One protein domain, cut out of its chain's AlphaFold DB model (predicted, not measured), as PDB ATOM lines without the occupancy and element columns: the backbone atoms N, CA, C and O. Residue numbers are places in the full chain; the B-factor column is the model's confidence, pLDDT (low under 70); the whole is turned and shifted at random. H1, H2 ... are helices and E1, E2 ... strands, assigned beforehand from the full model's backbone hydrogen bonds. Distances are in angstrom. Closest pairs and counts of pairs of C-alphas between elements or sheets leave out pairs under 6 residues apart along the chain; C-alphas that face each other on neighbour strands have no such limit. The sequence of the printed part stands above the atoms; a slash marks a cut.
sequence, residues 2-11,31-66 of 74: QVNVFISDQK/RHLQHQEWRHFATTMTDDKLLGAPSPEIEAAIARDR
ATOM      1  N   GLN A   2      -1.707 -31.892 -25.534       93.81
ATOM      2  CA  GLN A   2      -3.012 -31.217 -25.339       93.81
ATOM      3  C   GLN A   2      -3.617 -30.799 -26.691       93.81
ATOM      4  O   GLN A   2      -2.901 -30.281 -27.551       93.81
ATOM      5  N   VAL A   3      -4.920 -31.013 -26.873       94.62
ATOM      6  CA  VAL A   3      -5.652 -30.812 -28.133       94.62
ATOM      7  C   VAL A   3      -7.038 -30.211 -27.900       94.62
ATOM      8  O   VAL A   3      -7.657 -30.423 -26.855       94.62
ATOM      9  N   ASN A   4      -7.545 -29.492 -28.900       95.31
ATOM     10  CA  ASN A   4      -8.945 -29.092 -28.974       95.31
ATOM     11  C   ASN A   4      -9.737 -30.123 -29.770       95.31
ATOM     12  O   ASN A   4      -9.337 -30.526 -30.861       95.31
ATOM     13  N   VAL A   5     -10.883 -30.511 -29.232       93.75
ATOM     14  CA  VAL A   5     -11.788 -31.484 -29.824       93.75
ATOM     15  C   VAL A   5     -13.058 -30.762 -30.225       93.75
ATOM     16  O   VAL A   5     -13.685 -30.075 -29.416       93.75
ATOM     17  N   PHE A   6     -13.447 -30.943 -31.476       94.06
ATOM     18  CA  PHE A   6     -14.680 -30.432 -32.039       94.06
ATOM     19  C   PHE A   6     -15.546 -31.602 -32.469       94.06
ATOM     20  O   PHE A   6     -15.038 -32.585 -32.994       94.06
ATOM     21  N   ILE A   7     -16.851 -31.493 -32.274       92.44
ATOM     22  CA  ILE A   7     -17.815 -32.495 -32.713       92.44
ATOM     23  C   ILE A   7     -18.622 -31.946 -33.884       92.44
ATOM     24  O   ILE A   7     -19.045 -30.783 -33.873       92.44
ATOM     25  N   SER A   8     -18.804 -32.769 -34.913       91.19
ATOM     26  CA  SER A   8     -19.691 -32.438 -36.021       91.19
ATOM     27  C   SER A   8     -21.144 -32.527 -35.585       91.19
ATOM     28  O   SER A   8     -21.497 -33.327 -34.715       91.19
ATOM     29  N   ASP A   9     -22.016 -31.765 -36.234       84.81
ATOM     30  CA  ASP A   9     -23.442 -32.028 -36.085       84.81
ATOM     31  C   ASP A   9     -23.830 -33.387 -36.699       84.81
ATOM     32  O   ASP A   9     -23.203 -33.854 -37.659       84.81
ATOM     33  N   GLN A  10     -24.846 -34.045 -36.136       73.62
ATOM     34  CA  GLN A  10     -25.403 -35.258 -36.734       73.62
ATOM     35  C   GLN A  10     -26.268 -34.859 -37.930       73.62
ATOM     36  O   GLN A  10     -27.405 -34.423 -37.771       73.62
ATOM     37  N   LYS A  11     -25.740 -35.032 -39.144       66.06
ATOM     38  CA  LYS A  11     -26.519 -34.902 -40.382       66.06
ATOM     39  C   LYS A  11     -26.781 -36.265 -41.010       66.06
ATOM     40  O   LYS A  11     -25.895 -37.114 -41.083       66.06
ATOM     41  N   ARG A  31     -10.085 -26.811 -45.213       89.19
ATOM     42  CA  ARG A  31     -11.114 -26.303 -46.151       89.19
ATOM     43  C   ARG A  31     -12.155 -27.354 -46.533       89.19
ATOM     44  O   ARG A  31     -13.342 -27.052 -46.579       89.19
ATOM     45  N   HIS A  32     -11.726 -28.595 -46.767       88.94
ATOM     46  CA  HIS A  32     -12.629 -29.692 -47.110       88.94
ATOM     47  C   HIS A  32     -13.492 -30.156 -45.939       88.94
ATOM     48  O   HIS A  32     -14.394 -30.937 -46.182       88.94
ATOM     49  N   LEU A  33     -13.264 -29.686 -44.709       89.88
ATOM     50  CA  LEU A  33     -14.100 -29.939 -43.531       89.88
ATOM     51  C   LEU A  33     -14.917 -28.709 -43.107       89.88
ATOM     52  O   LEU A  33     -15.754 -28.821 -42.223       89.88
ATOM     53  N   GLN A  34     -14.735 -27.543 -43.730       89.81
ATOM     54  CA  GLN A  34     -15.489 -26.324 -43.391       89.81
ATOM     55  C   GLN A  34     -16.929 -26.316 -43.933       89.81
ATOM     56  O   GLN A  34     -17.700 -25.416 -43.621       89.81
ATOM     57  N   HIS A  35     -17.308 -27.306 -44.745       88.06
ATOM     58  CA  HIS A  35     -18.666 -27.439 -45.285       88.06
ATOM     59  C   HIS A  35     -19.680 -27.980 -44.259       88.06
ATOM     60  O   HIS A  35     -20.883 -27.982 -44.524       88.06
ATOM     61  N   GLN A  36     -19.204 -28.457 -43.108       87.50
ATOM     62  CA  GLN A  36     -20.019 -28.923 -41.990       87.50
ATOM     63  C   GLN A  36     -19.794 -28.037 -40.763       87.50
ATOM     64  O   GLN A  36     -18.721 -27.458 -40.586       87.50
ATOM     65  N   GLU A  37     -20.807 -27.946 -39.903       89.31
ATOM     66  CA  GLU A  37     -20.692 -27.211 -38.648       89.31
ATOM     67  C   GLU A  37     -19.923 -28.030 -37.611       89.31
ATOM     68  O   GLU A  37     -20.193 -29.216 -37.393       89.31
ATOM     69  N   TRP A  38     -18.974 -27.364 -36.960       92.19
ATOM     70  CA  TRP A  38     -18.145 -27.915 -35.897       92.19
ATOM     71  C   TRP A  38     -18.394 -27.138 -34.619       92.19
ATOM     72  O   TRP A  38     -18.283 -25.911 -34.595       92.19
ATOM     73  N   ARG A  39     -18.696 -27.853 -33.540       92.62
ATOM     74  CA  ARG A  39     -18.850 -27.263 -32.209       92.62
ATOM     75  C   ARG A  39     -17.692 -27.697 -31.341       92.62
ATOM     76  O   ARG A  39     -17.333 -28.870 -31.352       92.62
ATOM     77  N   HIS A  40     -17.109 -26.762 -30.594       92.88
ATOM     78  CA  HIS A  40     -16.129 -27.125 -29.575       92.88
ATOM     79  C   HIS A  40     -16.794 -28.073 -28.575       92.88
ATOM     80  O   HIS A  40     -17.910 -27.820 -28.121       92.88
ATOM     81  N   PHE A  41     -16.130 -29.194 -28.318       91.62
ATOM     82  CA  PHE A  41     -16.622 -30.244 -27.441       91.62
ATOM     83  C   PHE A  41     -15.800 -30.299 -26.153       91.62
ATOM     84  O   PHE A  41     -16.361 -30.271 -25.061       91.62
ATOM     85  N   ALA A  42     -14.471 -30.351 -26.274       92.88
ATOM     86  CA  ALA A  42     -13.568 -30.406 -25.132       92.88
ATOM     87  C   ALA A  42     -12.163 -29.924 -25.503       92.88
ATOM     88  O   ALA A  42     -11.774 -29.914 -26.669       92.88
ATOM     89  N   THR A  43     -11.372 -29.592 -24.490       94.69
ATOM     90  CA  THR A  43      -9.918 -29.485 -24.611       94.69
ATOM     91  C   THR A  43      -9.325 -30.526 -23.674       94.69
ATOM     92  O   THR A  43      -9.552 -30.455 -22.468       94.69
ATOM     93  N   THR A  44      -8.621 -31.514 -24.221       94.12
ATOM     94  CA  THR A  44      -8.118 -32.658 -23.448       94.12
ATOM     95  C   THR A  44      -6.756 -33.133 -23.960       94.12
ATOM     96  O   THR A  44      -6.164 -32.513 -24.846       94.12
ATOM     97  N   MET A  45      -6.228 -34.198 -23.370       94.31
ATOM     98  CA  MET A  45      -5.007 -34.872 -23.784       94.31
ATOM     99  C   MET A  45      -5.305 -35.933 -24.853       94.31
ATOM    100  O   MET A  45      -6.380 -36.523 -24.888       94.31
ATOM    101  N   THR A  46      -4.349 -36.194 -25.742       91.81
ATOM    102  CA  THR A  46      -4.470 -37.204 -26.812       91.81
ATOM    103  C   THR A  46      -4.616 -38.645 -26.316       91.81
ATOM    104  O   THR A  46      -5.012 -39.510 -27.090       91.81
ATOM    105  N   ASP A  47      -4.293 -38.922 -25.055       91.19
ATOM    106  CA  ASP A  47      -4.483 -40.216 -24.391       91.19
ATOM    107  C   ASP A  47      -5.826 -40.326 -23.650       91.19
ATOM    108  O   ASP A  47      -6.108 -41.352 -23.022       91.19
ATOM    109  N   ASP A  48      -6.680 -39.306 -23.751       90.19
ATOM    110  CA  ASP A  48      -8.032 -39.345 -23.213       90.19
ATOM    111  C   ASP A  48      -8.897 -40.343 -23.997       90.19
ATOM    112  O   ASP A  48      -8.990 -40.317 -25.230       90.19
ATOM    113  N   LYS A  49      -9.590 -41.207 -23.252       85.25
ATOM    114  CA  LYS A  49     -10.507 -42.217 -23.794       85.25
ATOM    115  C   LYS A  49     -11.648 -41.608 -24.602       85.25
ATOM    116  O   LYS A  49     -12.204 -42.298 -25.452       85.25
ATOM    117  N   LEU A  50     -11.972 -40.335 -24.372       85.25
ATOM    118  CA  LEU A  50     -12.958 -39.585 -25.142       85.25
ATOM    119  C   LEU A  50     -12.702 -39.645 -26.655       85.25
ATOM    120  O   LEU A  50     -13.649 -39.649 -27.439       85.25
ATOM    121  N   LEU A  51     -11.434 -39.674 -27.069       85.62
ATOM    122  CA  LEU A  51     -11.067 -39.616 -28.482       85.62
ATOM    123  C   LEU A  51     -11.333 -40.936 -29.217       85.62
ATOM    124  O   LEU A  51     -11.328 -40.947 -30.444       85.62
ATOM    125  N   GLY A  52     -11.564 -42.039 -28.495       85.06
ATOM    126  CA  GLY A  52     -11.890 -43.338 -29.092       85.06
ATOM    127  C   GLY A  52     -10.794 -43.918 -29.996       85.06
ATOM    128  O   GLY A  52     -11.053 -44.854 -30.746       85.06
ATOM    129  N   ALA A  53      -9.577 -43.368 -29.946       87.25
ATOM    130  CA  ALA A  53      -8.440 -43.786 -30.757       87.25
ATOM    131  C   ALA A  53      -7.133 -43.739 -29.944       87.25
ATOM    132  O   ALA A  53      -7.017 -42.935 -29.016       87.25
ATOM    133  N   PRO A  54      -6.130 -44.576 -30.270       90.38
ATOM    134  CA  PRO A  54      -4.837 -44.543 -29.594       90.38
ATOM    135  C   PRO A  54      -4.117 -43.200 -29.783       90.38
ATOM    136  O   PRO A  54      -3.960 -42.730 -30.910       90.38
ATOM    137  N   SER A  55      -3.581 -42.626 -28.697       92.12
ATOM    138  CA  SER A  55      -2.801 -41.372 -28.742       92.12
ATOM    139  C   SER A  55      -1.729 -41.341 -29.843       92.12
ATOM    140  O   SER A  55      -1.647 -40.326 -30.535       92.12
ATOM    141  N   PRO A  56      -0.934 -42.410 -30.079       93.50
ATOM    142  CA  PRO A  56       0.077 -42.391 -31.138       93.50
ATOM    143  C   PRO A  56      -0.507 -42.197 -32.543       93.50
ATOM    144  O   PRO A  56       0.122 -41.561 -33.385       93.50
ATOM    145  N   GLU A  57      -1.710 -42.710 -32.808       92.88
ATOM    146  CA  GLU A  57      -2.378 -42.554 -34.105       92.88
ATOM    147  C   GLU A  57      -2.884 -41.125 -34.300       92.88
ATOM    148  O   GLU A  57      -2.732 -40.552 -35.380       92.88
ATOM    149  N   ILE A  58      -3.423 -40.523 -33.236       92.06
ATOM    150  CA  ILE A  58      -3.886 -39.132 -33.228       92.06
ATOM    151  C   ILE A  58      -2.707 -38.185 -33.450       92.06
ATOM    152  O   ILE A  58      -2.772 -37.299 -34.301       92.06
ATOM    153  N   GLU A  59      -1.609 -38.385 -32.720       93.69
ATOM    154  CA  GLU A  59      -0.405 -37.568 -32.858       93.69
ATOM    155  C   GLU A  59       0.225 -37.721 -34.250       93.69
ATOM    156  O   GLU A  59       0.601 -36.719 -34.862       93.69
ATOM    157  N   ALA A  60       0.267 -38.938 -34.806       94.12
ATOM    158  CA  ALA A  60       0.754 -39.172 -36.165       94.12
ATOM    159  C   ALA A  60      -0.129 -38.505 -37.234       94.12
ATOM    160  O   ALA A  60       0.393 -37.918 -38.185       94.12
ATOM    161  N   ALA A  61      -1.456 -38.562 -37.080       93.38
ATOM    162  CA  ALA A  61      -2.390 -37.883 -37.974       93.38
ATOM    163  C   ALA A  61      -2.224 -36.359 -37.899       93.38
ATOM    164  O   ALA A  61      -2.078 -35.715 -38.933       93.38
ATOM    165  N   ILE A  62      -2.116 -35.787 -36.696       93.31
ATOM    166  CA  ILE A  62      -1.858 -34.352 -36.521       93.31
ATOM    167  C   ILE A  62      -0.506 -33.954 -37.128       93.31
ATOM    168  O   ILE A  62      -0.413 -32.918 -37.781       93.31
ATOM    169  N   ALA A  63       0.542 -34.761 -36.966       92.38
ATOM    170  CA  ALA A  63       1.848 -34.462 -37.548       92.38
ATOM    171  C   ALA A  63       1.818 -34.455 -39.088       92.38
ATOM    172  O   ALA A  63       2.447 -33.597 -39.709       92.38
ATOM    173  N   ARG A  64       1.075 -35.387 -39.698       92.25
ATOM    174  CA  ARG A  64       0.973 -35.536 -41.157       92.25
ATOM    175  C   ARG A  64       0.000 -34.539 -41.789       92.25
ATOM    176  O   ARG A  64       0.345 -33.878 -42.762       92.25
ATOM    177  N   ASP A  65      -1.195 -34.436 -41.221       91.56
ATOM    178  CA  ASP A  65      -2.350 -33.771 -41.828       91.56
ATOM    179  C   ASP A  65      -2.715 -32.455 -41.120       91.56
ATOM    180  O   ASP A  65      -3.573 -31.719 -41.601       91.56
ATOM    181  N   ARG A  66      -2.046 -32.121 -40.003       92.50
ATOM    182  CA  ARG A  66      -2.314 -30.961 -39.116       92.50
ATOM    183  C   ARG A  66      -3.607 -31.072 -38.297       92.50
ATOM    184  O   ARG A  66      -3.914 -30.170 -37.522       92.50
TER     185      ARG A  66
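Overview. This is residues 2 to 11 and 31 to 66 of the 74 residues of an uncharacterized protein of Devosia subaequoris (UniProt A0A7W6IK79). The printed part has the shape of an open U: a two-stranded antiparallel ribbon, E1 and E2, makes the base, and H1 rises past one end of it as one arm. Residues 31 to 37, with no named element, make the other arm at the far end of the ribbon. There are 46 residues with two named strands and one named helix, in the order E1, E2, H1, in the mixed class of helices and strands. The whole is only just loose, close to compact, with a radius of gyration of the C-alphas of 11.4 A and spans of 28 by 21 by 16 A.

Along the chain. E1 is residues 2 to 8, 19.8 A long, and begins at C-alpha 2 at (-3.012, -31.217, -25.339). E2 is residues 38 to 45, 19.2 A long, and bends by 56 degrees at residue 41. H1 is residues 55 to 65, 15.1 A long, and ends at C-alpha 65 at (-2.350, -33.771, -41.828).

Arrangement. E1 and E2 are antiparallel neighbours, with 152 degrees between their directions. The C-alphas of Gln 2 and Met 45 face each other at 4.4 A, and those of Ser 8 and Trp 38 at 4.8 A. N 3 and O 44, at 2.8 A, and N 39 and O 7, at 3.0 A, are within hydrogen-bond range. A short link of 9 residues joins E2 to H1. E1 and H1 are apart. In H1 every O i to N i+4 pair is within hydrogen-bond range.

Size, cuts and confidence. The two C-alphas farthest apart are those of Lys 11 and Pro 56, at 29.1 A. Residues 12 to 30 are not printed, and C-alphas 11 and 31 are 18.6 A apart across this cut, which lies in the link from E1 to E2. The mean pLDDT of the printed part is 90.3, and residue 11 is under 70.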